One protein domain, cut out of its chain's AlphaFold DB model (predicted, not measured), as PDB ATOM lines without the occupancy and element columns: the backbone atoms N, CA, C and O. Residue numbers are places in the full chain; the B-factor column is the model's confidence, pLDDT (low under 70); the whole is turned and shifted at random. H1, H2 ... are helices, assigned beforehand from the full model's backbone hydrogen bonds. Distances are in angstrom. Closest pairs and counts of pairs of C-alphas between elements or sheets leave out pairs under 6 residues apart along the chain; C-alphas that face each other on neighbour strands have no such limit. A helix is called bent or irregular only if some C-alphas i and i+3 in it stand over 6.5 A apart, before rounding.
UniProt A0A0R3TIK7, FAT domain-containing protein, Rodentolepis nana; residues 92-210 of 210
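Overview. This is residues 92 to 210 of the 210 residues of the protein "FAT domain-containing protein" of Rodentolepis nana (UniProt A0A0R3TIK7). H4 is the core of a helical body, with H2, H3 and H6 packed round it; H1 packs on H3, and H5 crosses H3, with residues 170 to 185 sticking out. The printed part has 119 residues, six named helices, H1 to H6, and no named strand. It is all helix and compact, radius of gyration of the C-alphas 14.5 A, spanning 42 by 34 by 26 A.

Arrangement. H1, residues 92 to 98, touches H3, residues 123 to 135; closest C-alphas Gln 94 and Asn 129, 7.1 A. H2, residues 105 to 121, touches H4, residues 140 to 154; closest C-alphas Ile 116 and Ile 149, 5.8 A. H3 and H4 form a hairpin; closest C-alphas Phe 134 and Arg 143, 5.6 A. H5, residues 158 to 173, touches H3 at a steep tilt of 49 degrees; closest C-alphas Asn 128 and Ala 164, 6.1 A. H6, residues 196 to 204, touches H4; closest C-alphas Thr 147 and Tyr 197, 6.0 A. Every O i to N i+4 pair is within hydrogen-bond range in H1, H2 and H4; in H3 7 of 9, H5 10 of 12, H6 4 of 5.

Along the chain. H1 begins at C-alpha 92 (-90.290, -16.104, 21.818); H6 ends at C-alpha 204 (-90.648, -40.079, 6.936). H2 measures 24.5 A, H5 23.7 A. H3 is irregular: C-alphas 125 and 128 are 7.3 A apart.

Size, cuts and confidence. The printed part has no cut. The H5 to H6 link is long, 22 residues. pLDDT is under 70 at residue 137 and residues 170 to 210.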
ATOM      1  N   VAL A  92     -90.040 -15.996  23.266       94.00
ATOM      2  CA  VAL A  92     -90.290 -16.104  21.818       94.00
ATOM      3  C   VAL A  92     -90.246 -17.544  21.299       94.00
ATOM      4  O   VAL A  92     -90.490 -17.772  20.113       94.00
ATOM      5  N   LEU A  93     -90.015 -18.529  22.173       92.88
ATOM      6  CA  LEU A  93     -89.958 -19.961  21.842       92.88
ATOM      7  C   LEU A  93     -91.150 -20.435  21.008       92.88
ATOM      8  O   LEU A  93     -90.969 -21.140  20.019       92.88
ATOM      9  N   GLN A  94     -92.365 -20.022  21.379       90.62
ATOM     10  CA  GLN A  94     -93.582 -20.383  20.647       90.62
ATOM     11  C   GLN A  94     -93.573 -19.887  19.207       90.62
ATOM     12  O   GLN A  94     -93.976 -20.608  18.300       90.62
ATOM     13  N   GLN A  95     -93.078 -18.673  18.981       92.00
ATOM     14  CA  GLN A  95     -93.050 -18.072  17.651       92.00
ATOM     15  C   GLN A  95     -92.000 -18.736  16.760       92.00
ATOM     16  O   GLN A  95     -92.242 -18.936  15.570       92.00
ATOM     17  N   LEU A  96     -90.860 -19.119  17.343       94.00
ATOM     18  CA  LEU A  96     -89.829 -19.899  16.661       94.00
ATOM     19  C   LEU A  96     -90.346 -21.298  16.297       94.00
ATOM     20  O   LEU A  96     -90.266 -21.698  15.138       94.00
ATOM     21  N   LEU A  97     -90.954 -22.009  17.255       90.50
ATOM     22  CA  LEU A  97     -91.539 -23.336  17.034       90.50
ATOM     23  C   LEU A  97     -92.684 -23.318  16.020       90.50
ATOM     24  O   LEU A  97     -92.833 -24.256  15.238       90.50
ATOM     25  N   ALA A  98     -93.485 -22.251  16.001       90.00
ATOM     26  CA  ALA A  98     -94.582 -22.102  15.055       90.00
ATOM     27  C   ALA A  98     -94.120 -22.061  13.592       90.00
ATOM     28  O   ALA A  98     -94.924 -22.386  12.724       90.00
ATOM     29  N   ARG A  99     -92.861 -21.682  13.338       91.69
ATOM     30  CA  ARG A  99     -92.264 -21.515  12.004       91.69
ATOM     31  C   ARG A  99     -91.055 -22.425  11.765       91.69
ATOM     32  O   ARG A  99     -90.244 -22.159  10.878       91.69
ATOM     33  N   ILE A 100     -90.914 -23.490  12.554       91.44
ATOM     34  CA  ILE A 100     -89.797 -24.437  12.435       91.44
ATOM     35  C   ILE A 100     -89.798 -25.191  11.091       91.44
ATOM     36  O   ILE A 100     -88.776 -25.721  10.676       91.44
ATOM     37  N   ASP A 101     -90.931 -25.208  10.391       91.12
ATOM     38  CA  ASP A 101     -91.135 -25.810   9.075       91.12
ATOM     39  C   ASP A 101     -91.047 -24.817   7.907       91.12
ATOM     40  O   ASP A 101     -91.619 -25.047   6.843       91.12
ATOM     41  N   THR A 102     -90.312 -23.716   8.088       91.19
ATOM     42  CA  THR A 102     -89.995 -22.777   7.004       91.19
ATOM     43  C   THR A 102     -89.424 -23.501   5.768       91.19
ATOM     44  O   THR A 102     -88.637 -24.441   5.908       91.19
ATOM     45  N   PRO A 103     -89.769 -23.072   4.535       90.75
ATOM     46  CA  PRO A 103     -89.221 -23.672   3.318       90.75
ATOM     47  C   PRO A 103     -87.706 -23.453   3.172       90.75
ATOM     48  O   PRO A 103     -87.051 -24.176   2.423       90.75
ATOM     49  N   HIS A 104     -87.139 -22.474   3.885       92.19
ATOM     50  CA  HIS A 104     -85.712 -22.170   3.871       92.19
ATOM     51  C   HIS A 104     -84.943 -23.034   4.880       92.19
ATOM     52  O   HIS A 104     -84.814 -22.671   6.049       92.19
ATOM     53  N   GLU A 105     -84.371 -24.143   4.407       90.44
ATOM     54  CA  GLU A 105     -83.698 -25.155   5.242       90.44
ATOM     55  C   GLU A 105     -82.597 -24.581   6.152       90.44
ATOM     56  O   GLU A 105     -82.489 -24.942   7.321       90.44
ATOM     57  N   HIS A 106     -81.815 -23.617   5.660       90.62
ATOM     58  CA  HIS A 106     -80.775 -22.962   6.461       90.62
ATOM     59  C   HIS A 106     -81.358 -22.182   7.647       90.62
ATOM     60  O   HIS A 106     -80.806 -22.219   8.746       90.62
ATOM     61  N   VAL A 107     -82.494 -21.509   7.444       93.56
ATOM     62  CA  VAL A 107     -83.195 -20.777   8.505       93.56
ATOM     63  C   VAL A 107     -83.788 -21.761   9.512       93.56
ATOM     64  O   VAL A 107     -83.646 -21.550  10.715       93.56
ATOM     65  N   ALA A 108     -84.381 -22.863   9.036       93.25
ATOM     66  CA  ALA A 108     -84.872 -23.934   9.899       93.25
ATOM     67  C   ALA A 108     -83.745 -24.517  10.767       93.25
ATOM     68  O   ALA A 108     -83.905 -24.607  11.982       93.25
ATOM     69  N   SER A 109     -82.580 -24.823  10.182       93.31
ATOM     70  CA  SER A 109     -81.418 -25.335  10.922       93.31
ATOM     71  C   SER A 109     -80.965 -24.373  12.019       93.31
ATOM     72  O   SER A 109     -80.759 -24.808  13.146       93.31
ATOM     73  N   ILE A 110     -80.863 -23.071  11.725       93.94
ATOM     74  CA  ILE A 110     -80.485 -22.055  12.720       93.94
ATOM     75  C   ILE A 110     -81.464 -22.055  13.904       93.94
ATOM     76  O   ILE A 110     -81.046 -22.007  15.061       93.94
ATOM     77  N   ILE A 111     -82.769 -22.126  13.625       94.62
ATOM     78  CA  ILE A 111     -83.811 -22.146  14.658       94.62
ATOM     79  C   ILE A 111     -83.743 -23.435  15.477       94.62
ATOM     80  O   ILE A 111     -83.840 -23.391  16.700       94.62
ATOM     81  N   VAL A 112     -83.573 -24.578  14.818       95.00
ATOM     82  CA  VAL A 112     -83.473 -25.888  15.469       95.00
ATOM     83  C   VAL A 112     -82.264 -25.933  16.398       95.00
ATOM     84  O   VAL A 112     -82.421 -26.309  17.556       95.00
ATOM     85  N   ASP A 113     -81.094 -25.493  15.934       94.94
ATOM     86  CA  ASP A 113     -79.864 -25.461  16.732       94.94
ATOM     87  C   ASP A 113     -80.020 -24.542  17.953       94.94
ATOM     88  O   ASP A 113     -79.648 -24.907  19.072       94.94
ATOM     89  N   LEU A 114     -80.652 -23.378  17.764       95.62
ATOM     90  CA  LEU A 114     -80.982 -22.466  18.854       95.62
ATOM     91  C   LEU A 114     -81.913 -23.124  19.881       95.62
ATOM     92  O   LEU A 114     -81.641 -23.070  21.081       95.62
ATOM     93  N   ILE A 115     -83.001 -23.758  19.434       95.44
ATOM     94  CA  ILE A 115     -83.957 -24.412  20.335       95.44
ATOM     95  C   ILE A 115     -83.302 -25.598  21.050       95.44
ATOM     96  O   ILE A 115     -83.608 -25.804  22.218       95.44
ATOM     97  N   ILE A 116     -82.382 -26.336  20.419       95.31
ATOM     98  CA  ILE A 116     -81.590 -27.382  21.091       95.31
ATOM     99  C   ILE A 116     -80.717 -26.776  22.201       95.31
ATOM    100  O   ILE A 116     -80.644 -27.319  23.303       95.31
ATOM    101  N   GLY A 117     -80.077 -25.632  21.950       95.12
ATOM    102  CA  GLY A 117     -79.324 -24.916  22.982       95.12
ATOM    103  C   GLY A 117     -80.210 -24.509  24.165       95.12
ATOM    104  O   GLY A 117     -79.890 -24.791  25.321       95.12
ATOM    105  N   VAL A 118     -81.368 -23.910  23.877       95.69
ATOM    106  CA  VAL A 118     -82.343 -23.496  24.899       95.69
ATOM    107  C   VAL A 118     -82.939 -24.701  25.628       95.69
ATOM    108  O   VAL A 118     -83.120 -24.640  26.839       95.69
ATOM    109  N   SER A 119     -83.222 -25.803  24.931       94.19
ATOM    110  CA  SER A 119     -83.827 -27.003  25.511       94.19
ATOM    111  C   SER A 119     -82.898 -27.712  26.483       94.19
ATOM    112  O   SER A 119     -83.372 -28.245  27.479       94.19
ATOM    113  N   ARG A 120     -81.585 -27.679  26.243       93.38
ATOM    114  CA  ARG A 120     -80.591 -28.216  27.179       93.38
ATOM    115  C   ARG A 120     -80.497 -27.395  28.462       93.38
ATOM    116  O   ARG A 120     -80.355 -27.970  29.534       93.38
ATOM    117  N   GLN A 121     -80.588 -26.065  28.371       95.06
ATOM    118  CA  GLN A 121     -80.466 -25.192  29.546       95.06
ATOM    119  C   GLN A 121     -81.789 -25.004  30.308       95.06
ATOM    120  O   GLN A 121     -81.787 -24.909  31.534       95.06
ATOM    121  N   TYR A 122     -82.917 -24.960  29.598       95.12
ATOM    122  CA  TYR A 122     -84.252 -24.689  30.140       95.12
ATOM    123  C   TYR A 122     -85.274 -25.745  29.681       95.12
ATOM    124  O   TYR A 122     -86.292 -25.405  29.067       95.12
ATOM    125  N   PRO A 123     -85.048 -27.040  29.969       93.94
ATOM    126  CA  PRO A 123     -85.848 -28.127  29.400       93.94
ATOM    127  C   PRO A 123     -87.336 -28.035  29.783       93.94
ATOM    128  O   PRO A 123     -88.210 -28.225  28.938       93.94
ATOM    129  N   GLN A 124     -87.634 -27.617  31.018       92.56
ATOM    130  CA  GLN A 124     -88.996 -27.419  31.541       92.56
ATOM    131  C   GLN A 124     -89.815 -26.394  30.739       92.56
ATOM    132  O   GLN A 124     -91.011 -26.576  30.525       92.56
ATOM    133  N   SER A 125     -89.178 -25.325  30.255       91.75
ATOM    134  CA  SER A 125     -89.853 -24.265  29.492       91.75
ATOM    135  C   SER A 125     -90.161 -24.674  28.048       91.75
ATOM    136  O   SER A 125     -91.028 -24.084  27.400       91.75
ATOM    137  N   VAL A 126     -89.446 -25.673  27.522       93.06
ATOM    138  CA  VAL A 126     -89.506 -26.071  26.111       93.06
ATOM    139  C   VAL A 126     -90.327 -27.351  25.911       93.06
ATOM    140  O   VAL A 126     -91.018 -27.470  24.900       93.06
ATOM    141  N   VAL A 127     -90.301 -28.294  26.858       91.50
ATOM    142  CA  VAL A 127     -90.830 -29.657  26.660       91.50
ATOM    143  C   VAL A 127     -92.311 -29.691  26.270       91.50
ATOM    144  O   VAL A 127     -92.656 -30.283  25.250       91.50
ATOM    145  N   ASN A 128     -93.187 -28.983  26.988       88.94
ATOM    146  CA  ASN A 128     -94.631 -28.999  26.709       88.94
ATOM    147  C   ASN A 128     -94.948 -28.430  25.324       88.94
ATOM    148  O   ASN A 128     -95.809 -28.931  24.607       88.94
ATOM    149  N   ASN A 129     -94.193 -27.415  24.920       89.25
ATOM    150  CA  ASN A 129     -94.326 -26.780  23.622       89.25
ATOM    151  C   ASN A 129     -93.925 -27.719  22.474       89.25
ATOM    152  O   ASN A 129     -94.578 -27.736  21.431       89.25
ATOM    153  N   LEU A 130     -92.882 -28.531  22.674       87.88
ATOM    154  CA  LEU A 130     -92.454 -29.552  21.716       87.88
ATOM    155  C   LEU A 130     -93.427 -30.728  21.646       87.88
ATOM    156  O   LEU A 130     -93.753 -31.175  20.550       87.88
ATOM    157  N   VAL A 131     -93.913 -31.207  22.794       85.62
ATOM    158  CA  VAL A 131     -94.897 -32.298  22.858       85.62
ATOM    159  C   VAL A 131     -96.186 -31.889  22.144       85.62
ATOM    160  O   VAL A 131     -96.696 -32.645  21.315       85.62
ATOM    161  N   LEU A 132     -96.668 -30.663  22.374       83.31
ATOM    162  CA  LEU A 132     -97.813 -30.108  21.648       83.31
ATOM    163  C   LEU A 132     -97.544 -30.018  20.142       83.31
ATOM    164  O   LEU A 132     -98.390 -30.439  19.357       83.31
ATOM    165  N   ALA A 133     -96.369 -29.536  19.724       82.25
ATOM    166  CA  ALA A 133     -96.002 -29.452  18.309       82.25
ATOM    167  C   ALA A 133     -95.878 -30.829  17.629       82.25
ATOM    168  O   ALA A 133     -96.196 -30.960  16.447       82.25
ATOM    169  N   PHE A 134     -95.431 -31.853  18.358       80.50
ATOM    170  CA  PHE A 134     -95.388 -33.236  17.880       80.50
ATOM    171  C   PHE A 134     -96.800 -33.817  17.716       80.50
ATOM    172  O   PHE A 134     -97.090 -34.499  16.730       80.50
ATOM    173  N   LYS A 135     -97.688 -33.521  18.671       76.00
ATOM    174  CA  LYS A 135     -99.031 -34.097  18.759       76.00
ATOM    175  C   LYS A 135    -100.060 -33.439  17.851       76.00
ATOM    176  O   LYS A 135    -100.900 -34.145  17.301       76.00
ATOM    177  N   SER A 136    -100.005 -32.117  17.684       70.00
ATOM    178  CA  SER A 136    -101.061 -31.325  17.034       70.00
ATOM    179  C   SER A 136    -101.360 -31.728  15.586       70.00
ATOM    180  O   SER A 136    -102.331 -31.248  15.010       70.00
ATOM    181  N   GLY A 137    -100.528 -32.576  14.975       67.25
ATOM    182  CA  GLY A 137    -100.512 -32.739  13.533       67.25
ATOM    183  C   GLY A 137     -99.957 -31.469  12.887       67.25
ATOM    184  O   GLY A 137    -100.107 -30.355  13.386       67.25
ATOM    185  N   GLY A 138     -99.216 -31.633  11.806       74.25
ATOM    186  CA  GLY A 138     -98.520 -30.548  11.131       74.25
ATOM    187  C   GLY A 138     -97.808 -31.096   9.908       74.25
ATOM    188  O   GLY A 138     -97.968 -32.278   9.587       74.25
ATOM    189  N   SER A 139     -97.018 -30.251   9.250       85.25
ATOM    190  CA  SER A 139     -96.162 -30.687   8.149       85.25
ATOM    191  C   SER A 139     -95.186 -31.776   8.613       85.25
ATOM    192  O   SER A 139     -94.761 -31.818   9.774       85.25
ATOM    193  N   ASP A 140     -94.801 -32.658   7.695       83.94
ATOM    194  CA  ASP A 140     -93.820 -33.707   7.984       83.94
ATOM    195  C   ASP A 140     -92.462 -33.110   8.387       83.94
ATOM    196  O   ASP A 140     -91.809 -33.624   9.297       83.94
ATOM    197  N   ARG A 141     -92.104 -31.941   7.832       86.31
ATOM    198  CA  ARG A 141     -90.939 -31.144   8.260       86.31
ATOM    199  C   ARG A 141     -91.043 -30.702   9.718       86.31
ATOM    200  O   ARG A 141     -90.097 -30.886  10.482       86.31
ATOM    201  N   ARG A 142     -92.193 -30.162  10.139       87.56
ATOM    202  CA  ARG A 142     -92.418 -29.748  11.533       87.56
ATOM    203  C   ARG A 142     -92.255 -30.918  12.492       87.56
ATOM    204  O   ARG A 142     -91.581 -30.780  13.511       87.56
ATOM    205  N   ARG A 143     -92.854 -32.066  12.156       83.94
ATOM    206  CA  ARG A 143     -92.732 -33.297  12.950       83.94
ATOM    207  C   ARG A 143     -91.281 -33.749  13.037       83.94
ATOM    208  O   ARG A 143     -90.805 -33.985  14.139       83.94
ATOM    209  N   TYR A 144     -90.579 -33.804  11.906       86.38
ATOM    210  CA  TYR A 144     -89.168 -34.175  11.847       86.38
ATOM    211  C   TYR A 144     -88.304 -33.305  12.769       86.38
ATOM    212  O   TYR A 144     -87.577 -33.832  13.612       86.38
ATOM    213  N   TYR A 145     -88.432 -31.978  12.687       89.75
ATOM    214  CA  TYR A 145     -87.651 -31.070  13.525       89.75
ATOM    215  C   TYR A 145     -88.035 -31.122  15.006       89.75
ATOM    216  O   TYR A 145     -87.150 -31.151  15.859       89.75
ATOM    217  N   ALA A 146     -89.329 -31.193  15.332       89.31
ATOM    218  CA  ALA A 146     -89.779 -31.354  16.715       89.31
ATOM    219  C   ALA A 146     -89.246 -32.661  17.325       89.31
ATOM    220  O   ALA A 146     -88.728 -32.659  18.440       89.31
ATOM    221  N   THR A 147     -89.299 -33.758  16.567       87.06
ATOM    222  CA  THR A 147     -88.724 -35.051  16.943       87.06
ATOM    223  C   THR A 147     -87.212 -34.970  17.139       87.06
ATOM    224  O   THR A 147     -86.708 -35.466  18.144       87.06
ATOM    225  N   LYS A 148     -86.486 -34.298  16.239       89.06
ATOM    226  CA  LYS A 148     -85.039 -34.083  16.374       89.06
ATOM    227  C   LYS A 148     -84.697 -33.348  17.673       89.06
ATOM    228  O   LYS A 148     -83.785 -33.759  18.382       89.06
ATOM    229  N   ILE A 149     -85.436 -32.292  18.015       91.94
ATOM    230  CA  ILE A 149     -85.206 -31.530  19.252       91.94
ATOM    231  C   ILE A 149     -85.546 -32.372  20.491       91.94
ATOM    232  O   ILE A 149     -84.778 -32.363  21.453       91.94
ATOM    233  N   LEU A 150     -86.669 -33.099  20.476       89.38
ATOM    234  CA  LEU A 150     -87.070 -33.990  21.572       89.38
ATOM    235  C   LEU A 150     -86.024 -35.074  21.834       89.38
ATOM    236  O   LEU A 150     -85.700 -35.313  22.990       89.38
ATOM    237  N   TYR A 151     -85.445 -35.655  20.781       88.88
ATOM    238  CA  TYR A 151     -84.354 -36.622  20.894       88.88
ATOM    239  C   TYR A 151     -83.137 -36.029  21.634       88.88
ATOM    240  O   TYR A 151     -82.669 -36.597  22.615       88.88
ATOM    241  N   PHE A 152     -82.671 -34.835  21.247       90.06
ATOM    242  CA  PHE A 152     -81.552 -34.179  21.946       90.06
ATOM    243  C   PHE A 152     -81.878 -33.777  23.391       90.06
ATOM    244  O   PHE A 152     -80.982 -33.730  24.239       90.06
ATOM    245  N   MET A 153     -83.140 -33.448  23.672       89.81
ATOM    246  CA  MET A 153     -83.603 -33.164  25.030       89.81
ATOM    247  C   MET A 153     -83.645 -34.443  25.875       89.81
ATOM    248  O   MET A 153     -83.234 -34.410  27.032       89.81
ATOM    249  N   GLU A 154     -84.101 -35.562  25.309       87.25
ATOM    250  CA  GLU A 154     -84.180 -36.865  25.977       87.25
ATOM    251  C   GLU A 154     -82.801 -37.361  26.425       87.25
ATOM    252  O   GLU A 154     -82.686 -37.878  27.532       87.25
ATOM    253  N   GLU A 155     -81.743 -37.110  25.645       88.31
ATOM    254  CA  GLU A 155     -80.361 -37.425  26.046       88.31
ATOM    255  C   GLU A 155     -79.959 -36.772  27.385       88.31
ATOM    256  O   GLU A 155     -79.164 -37.338  28.131       88.31
ATOM    257  N   HIS A 156     -80.509 -35.594  27.711       86.88
ATOM    258  CA  HIS A 156     -80.164 -34.832  28.920       86.88
ATOM    259  C   HIS A 156     -81.234 -34.906  30.017       86.88
ATOM    260  O   HIS A 156     -80.937 -34.732  31.198       86.88
ATOM    261  N   SER A 157     -82.504 -35.070  29.652       89.06
ATOM    262  CA  SER A 157     -83.655 -34.975  30.559       89.06
ATOM    263  C   SER A 157     -84.752 -35.987  30.195       89.06
ATOM    264  O   SER A 157     -85.897 -35.595  29.947       89.06
ATOM    265  N   PRO A 158     -84.449 -37.300  30.202       87.31
ATOM    266  CA  PRO A 158     -85.366 -38.333  29.711       87.31
ATOM    267  C   PRO A 158     -86.641 -38.420  30.554       87.31
ATOM    268  O   PRO A 158     -87.747 -38.510  30.025       87.31
ATOM    269  N   ARG A 159     -86.501 -38.302  31.881       88.12
ATOM    270  CA  ARG A 159     -87.632 -38.321  32.815       88.12
ATOM    271  C   ARG A 159     -88.627 -37.193  32.540       88.12
ATOM    272  O   ARG A 159     -89.827 -37.427  32.573       88.12
ATOM    273  N   LEU A 160     -88.135 -35.990  32.244       89.50
ATOM    274  CA  LEU A 160     -89.004 -34.853  31.963       89.50
ATOM    275  C   LEU A 160     -89.766 -35.040  30.649       89.50
ATOM    276  O   LEU A 160     -90.959 -34.757  30.588       89.50
ATOM    277  N   VAL A 161     -89.084 -35.513  29.603       87.75
ATOM    278  CA  VAL A 161     -89.730 -35.808  28.318       87.75
ATOM    279  C   VAL A 161     -90.843 -36.836  28.530       87.75
ATOM    280  O   VAL A 161     -91.977 -36.605  28.117       87.75
ATOM    281  N   TYR A 162     -90.551 -37.914  29.260       85.88
ATOM    282  CA  TYR A 162     -91.522 -38.943  29.623       85.88
ATOM    283  C   TYR A 162     -92.738 -38.382  30.383       85.88
ATOM    284  O   TYR A 162     -93.883 -38.603  29.980       85.88
ATOM    285  N   GLU A 163     -92.508 -37.610  31.448       86.69
ATOM    286  CA  GLU A 163     -93.574 -36.998  32.253       86.69
ATOM    287  C   GLU A 163     -94.438 -36.032  31.426       86.69
ATOM    288  O   GLU A 163     -95.666 -36.053  31.528       86.69
ATOM    289  N   ALA A 164     -93.830 -35.229  30.551       87.69
ATOM    290  CA  ALA A 164     -94.555 -34.302  29.686       87.69
ATOM    291  C   ALA A 164     -95.462 -35.031  28.680       87.69
ATOM    292  O   ALA A 164     -96.611 -34.626  28.472       87.69
ATOM    293  N   PHE A 165     -94.986 -36.133  28.089       84.12
ATOM    294  CA  PHE A 165     -95.821 -36.970  27.228       84.12
ATOM    295  C   PHE A 165     -97.003 -37.552  28.006       84.12
ATOM    296  O   PHE A 165     -98.140 -37.392  27.557       84.12
ATOM    297  N   LEU A 166     -96.776 -38.122  29.195       83.62
ATOM    298  CA  LEU A 166     -97.850 -38.633  30.054       83.62
ATOM    299  C   LEU A 166     -98.932 -37.580  30.327       83.62
ATOM    300  O   LEU A 166    -100.112 -37.839  30.093       83.62
ATOM    301  N   VAL A 167     -98.538 -36.380  30.766       84.44
ATOM    302  CA  VAL A 167     -99.472 -35.276  31.053       84.44
ATOM    303  C   VAL A 167    -100.247 -34.858  29.798       84.44
ATOM    304  O   VAL A 167    -101.454 -34.605  29.848       84.44
ATOM    305  N   SER A 168     -99.586 -34.818  28.643       80.69
ATOM    306  CA  SER A 168    -100.241 -34.436  27.389       80.69
ATOM    307  C   SER A 168    -101.310 -35.436  26.937       80.69
ATOM    308  O   SER A 168    -102.263 -35.051  26.261       80.69
ATOM    309  N   PHE A 169    -101.177 -36.719  27.286       72.25
ATOM    310  CA  PHE A 169    -102.180 -37.737  26.977       72.25
ATOM    311  C   PHE A 169    -103.327 -37.715  27.986       72.25
ATOM    312  O   PHE A 169    -104.484 -37.716  27.576       72.25
ATOM    313  N   THR A 170    -103.034 -37.621  29.287       67.31
ATOM    314  CA  THR A 170    -104.064 -37.605  30.344       67.31
ATOM    315  C   THR A 170    -105.009 -36.407  30.240       67.31
ATOM    316  O   THR A 170    -106.212 -36.550  30.457       67.31
ATOM    317  N   THR A 171    -104.499 -35.243  29.829       60.94
ATOM    318  CA  THR A 171    -105.303 -34.023  29.625       60.94
ATOM    319  C   THR A 171    -106.335 -34.133  28.492       60.94
ATOM    320  O   THR A 171    -107.372 -33.470  28.538       60.94
ATOM    321  N   GLU A 172    -106.135 -35.014  27.507       56.53
ATOM    322  CA  GLU A 172    -107.128 -35.252  26.447       56.53
ATOM    323  C   GLU A 172    -108.272 -36.171  26.870       56.53
ATOM    324  O   GLU A 172    -109.404 -35.991  26.411       56.53
ATOM    325  N   PHE A 173    -108.022 -37.112  27.782       52.03
ATOM    326  CA  PHE A 173    -109.071 -37.996  28.295       52.03
ATOM    327  C   PHE A 173    -110.125 -37.240  29.121       52.03
ATOM    328  O   PHE A 173    -111.264 -37.691  29.214       52.03
ATOM    329  N   GLY A 174    -109.779 -36.069  29.669       49.72
ATOM    330  CA  GLY A 174    -110.696 -35.230  30.445       49.72
ATOM    331  C   GLY A 174    -111.637 -34.336  29.623       49.72
ATOM    332  O   GLY A 174    -112.606 -33.828  30.179       49.72
ATOM    333  N   THR A 175    -111.388 -34.122  28.322       48.00
ATOM    334  CA  THR A 175    -112.082 -33.071  27.537       48.00
ATOM    335  C   THR A 175    -112.888 -33.562  26.333       48.00
ATOM    336  O   THR A 175    -113.644 -32.780  25.753       48.00
ATOM    337  N   LYS A 176    -112.826 -34.848  25.961       40.84
ATOM    338  CA  LYS A 176    -113.652 -35.396  24.871       40.84
ATOM    339  C   LYS A 176    -114.455 -36.619  25.306       40.84
ATOM    340  O   LYS A 176    -113.901 -37.672  25.609       40.84
ATOM    341  N   LYS A 177    -115.790 -36.506  25.210       44.41
ATOM    342  CA  LYS A 177    -116.673 -37.654  24.935       44.41
ATOM    343  C   LYS A 177    -115.999 -38.518  23.855       44.41
ATOM    344  O   LYS A 177    -115.653 -37.983  22.805       44.41
ATOM    345  N   ARG A 178    -115.794 -39.804  24.170       39.62
ATOM    346  CA  ARG A 178    -115.148 -40.870  23.371       39.62
ATOM    347  C   ARG A 178    -114.805 -40.475  21.920       39.62
ATOM    348  O   ARG A 178    -115.710 -40.456  21.084       39.62
ATOM    349  N   PRO A 179    -113.529 -40.248  21.576       35.09
ATOM    350  CA  PRO A 179    -113.119 -40.292  20.188       35.09
ATOM    351  C   PRO A 179    -113.004 -41.760  19.770       35.09
ATOM    352  O   PRO A 179    -112.268 -42.543  20.370       35.09
ATOM    353  N   LEU A 180    -113.782 -42.129  18.755       34.16
ATOM    354  CA  LEU A 180    -113.609 -43.364  18.002       34.16
ATOM    355  C   LEU A 180    -112.139 -43.472  17.583       34.16
ATOM    356  O   LEU A 180    -111.573 -42.521  17.042       34.16
ATOM    357  N   LEU A 181    -111.538 -44.626  17.866       38.56
ATOM    358  CA  LEU A 181    -110.218 -45.036  17.401       38.56
ATOM    359  C   LEU A 181    -110.234 -45.100  15.868       38.56
ATOM    360  O   LEU A 181    -110.458 -46.154  15.276       38.56
ATOM    361  N   VAL A 182    -110.043 -43.959  15.211       34.38
ATOM    362  CA  VAL A 182    -109.874 -43.901  13.761       34.38
ATOM    363  C   VAL A 182    -108.378 -43.962  13.474       34.38
ATOM    364  O   VAL A 182    -107.639 -43.017  13.724       34.38
ATOM    365  N   HIS A 183    -107.991 -45.163  13.050       34.03
ATOM    366  CA  HIS A 183    -106.829 -45.592  12.269       34.03
ATOM    367  C   HIS A 183    -105.619 -44.638  12.185       34.03
ATOM    368  O   HIS A 183    -105.713 -43.526  11.673       34.03
ATOM    369  N   ASN A 184    -104.456 -45.177  12.580       37.72
ATOM    370  CA  ASN A 184    -103.103 -44.588  12.646       37.72
ATOM    371  C   ASN A 184    -102.694 -43.925  13.969       37.72
ATOM    372  O   ASN A 184    -101.869 -43.008  13.994       37.72
ATOM    373  N   VAL A 185    -103.201 -44.435  15.090       39.88
ATOM    374  CA  VAL A 185    -102.713 -44.055  16.418       39.88
ATOM    375  C   VAL A 185    -101.582 -45.004  16.809       39.88
ATOM    376  O   VAL A 185    -101.816 -46.182  17.062       39.88
ATOM    377  N   VAL A 186    -100.354 -44.482  16.825       42.78
ATOM    378  CA  VAL A 186     -99.204 -45.114  17.492       42.78
ATOM    379  C   VAL A 186     -99.654 -45.487  18.903       42.78
ATOM    380  O   VAL A 186    -100.125 -44.611  19.631       42.78
ATOM    381  N   SER A 187     -99.581 -46.774  19.254       40.19
ATOM    382  CA  SER A 187    -100.023 -47.256  20.562       40.19
ATOM    383  C   SER A 187     -99.292 -46.497  21.667       40.19
ATOM    384  O   SER A 187     -98.120 -46.157  21.523       40.19
ATOM    385  N   VAL A 188     -99.975 -46.232  22.778       42.31
ATOM    386  CA  VAL A 188     -99.378 -45.576  23.948       42.31
ATOM    387  C   VAL A 188     -98.149 -46.364  24.430       42.31
ATOM    388  O   VAL A 188     -97.126 -45.763  24.728       42.31
ATOM    389  N   ASP A 189     -98.183 -47.696  24.348       39.34
ATOM    390  CA  ASP A 189     -97.037 -48.571  24.645       39.34
ATOM    391  C   ASP A 189     -95.915 -48.475  23.608       39.34
ATOM    392  O   ASP A 189     -94.731 -48.563  23.940       39.34
ATOM    393  N   ASP A 190     -96.276 -48.241  22.345       46.09
ATOM    394  CA  ASP A 190     -95.288 -47.952  21.320       46.09
ATOM    395  C   ASP A 190     -94.689 -46.576  21.514       46.09
ATOM    396  O   ASP A 190     -93.565 -46.441  21.097       46.09
ATOM    397  N   LEU A 191     -95.347 -45.614  22.175       49.72
ATOM    398  CA  LEU A 191     -94.812 -44.299  22.553       49.72
ATOM    399  C   LEU A 191     -93.806 -44.335  23.727       49.72
ATOM    400  O   LEU A 191     -93.116 -43.343  23.966       49.72
ATOM    401  N   PHE A 192     -93.672 -45.480  24.410       50.25
ATOM    402  CA  PHE A 192     -92.802 -45.662  25.581       50.25
ATOM    403  C   PHE A 192     -91.508 -46.453  25.333       50.25
ATOM    404  O   PHE A 192     -90.719 -46.651  26.258       50.25
ATOM    405  N   LYS A 193     -91.233 -46.886  24.098       47.75
ATOM    406  CA  LYS A 193     -89.919 -47.439  23.734       47.75
ATOM    407  C   LYS A 193     -88.897 -46.300  23.576       47.75
ATOM    408  O   LYS A 193     -89.179 -45.366  22.837       47.75
ATOM    409  N   PRO A 194     -87.672 -46.388  24.120       46.38
ATOM    410  CA  PRO A 194     -86.669 -45.303  24.092       46.38
ATOM    411  C   PRO A 194     -86.161 -44.869  22.689       46.38
ATOM    412  O   PRO A 194     -85.169 -44.155  22.574       46.38
ATOM    413  N   HIS A 195     -86.794 -45.296  21.587       50.69
ATOM    414  CA  HIS A 195     -86.307 -45.136  20.209       50.69
ATOM    415  C   HIS A 195     -87.386 -44.806  19.157       50.69
ATOM    416  O   HIS A 195     -87.131 -44.913  17.961       50.69
ATOM    417  N   ILE A 196     -88.596 -44.393  19.533       47.03
ATOM    418  CA  ILE A 196     -89.722 -44.243  18.573       47.03
ATOM    419  C   ILE A 196     -89.518 -43.119  17.580       47.03
ATOM    420  O   ILE A 196     -89.983 -43.180  16.441       47.03
ATOM    421  N   TYR A 197     -88.760 -42.116  18.000       49.78
ATOM    422  CA  TYR A 197     -88.273 -41.062  17.132       49.78
ATOM    423  C   TYR A 197     -87.534 -41.637  15.910       49.78
ATOM    424  O   TYR A 197     -87.704 -41.117  14.809       49.78
ATOM    425  N   LYS A 198     -86.808 -42.760  16.067       42.16
ATOM    426  CA  LYS A 198     -86.140 -43.463  14.959       42.16
ATOM    427  C   LYS A 198     -87.134 -44.175  14.041       42.16
ATOM    428  O   LYS A 198     -87.039 -43.995  12.831       42.16
ATOM    429  N   LEU A 199     -88.111 -44.904  14.589       39.81
ATOM    430  CA  LEU A 199     -89.081 -45.681  13.795       39.81
ATOM    431  C   LEU A 199     -89.954 -44.795  12.894       39.81
ATOM    432  O   LEU A 199     -90.186 -45.123  11.734       39.81
ATOM    433  N   LYS A 200     -90.372 -43.623  13.386       45.84
ATOM    434  CA  LYS A 200     -91.158 -42.682  12.572       45.84
ATOM    435  C   LYS A 200     -90.288 -41.913  11.571       45.84
ATOM    436  O   LYS A 200     -90.739 -41.625  10.466       45.84
ATOM    437  N   SER A 201     -89.026 -41.628  11.913       39.28
ATOM    438  CA  SER A 201     -88.074 -40.981  10.995       39.28
ATOM    439  C   SER A 201     -87.692 -41.854   9.792       39.28
ATOM    440  O   SER A 201     -87.550 -41.320   8.694       39.28
ATOM    441  N   SER A 202     -87.604 -43.184   9.949       39.03
ATOM    442  CA  SER A 202     -87.384 -44.108   8.825       39.03
ATOM    443  C   SER A 202     -88.571 -44.164   7.859       39.03
ATOM    444  O   SER A 202     -88.366 -44.280   6.654       39.03
ATOM    445  N   GLU A 203     -89.804 -44.006   8.350       44.66
ATOM    446  CA  GLU A 203     -90.990 -43.894   7.487       44.66
ATOM    447  C   GLU A 203     -91.060 -42.527   6.784       44.66
ATOM    448  O   GLU A 203     -91.377 -42.452   5.597       44.66
ATOM    449  N   LEU A 204     -90.695 -41.444   7.481       42.69
ATOM    450  CA  LEU A 204     -90.648 -40.079   6.936       42.69
ATOM    451  C   LEU A 204     -89.532 -39.890   5.894       42.69
ATOM    452  O   LEU A 204     -89.739 -39.183   4.914       42.69
ATOM    453  N   SER A 205     -88.384 -40.559   6.050       40.47
ATOM    454  CA  SER A 205     -87.280 -40.528   5.076       40.47
ATOM    455  C   SER A 205     -87.603 -41.253   3.765       40.47
ATOM    456  O   SER A 205     -86.887 -41.066   2.784       40.47
ATOM    457  N   SER A 206     -88.643 -42.093   3.734       41.16
ATOM    458  CA  SER A 206     -89.013 -42.866   2.541       41.16
ATOM    459  C   SER A 206     -89.943 -42.115   1.580       41.16
ATOM    460  O   SER A 206     -90.200 -42.592   0.474       41.16
ATOM    461  N   LYS A 207     -90.440 -40.934   1.969       40.09
ATOM    462  CA  LYS A 207     -91.290 -40.088   1.125       40.09
ATOM    463  C   LYS A 207     -90.509 -38.867   0.636       40.09
ATOM    464  O   LYS A 207     -89.861 -38.209   1.450       40.09
ATOM    465  N   PRO A 208     -90.563 -38.534  -0.666       31.95
ATOM    466  CA  PRO A 208     -89.954 -37.308  -1.155       31.95
ATOM    467  C   PRO A 208     -90.620 -36.116  -0.460       31.95
ATOM    468  O   PRO A 208     -91.847 -36.030  -0.399       31.95
ATOM    469  N   LEU A 209     -89.797 -35.223   0.091       41.09
ATOM    470  CA  LEU A 209     -90.225 -33.946   0.654       41.09
ATOM    471  C   LEU A 209     -90.748 -33.068  -0.495       41.09
ATOM    472  O   LEU A 209     -89.960 -32.383  -1.142       41.09
ATOM    473  N   ILE A 210     -92.055 -33.135  -0.761       36.38
ATOM    474  CA  ILE A 210     -92.777 -32.191  -1.629       36.38
ATOM    475  C   ILE A 210     -93.089 -30.931  -0.819       36.38
ATOM    476  O   ILE A 210     -93.559 -31.075   0.334       36.38
TER     477      ILE A 210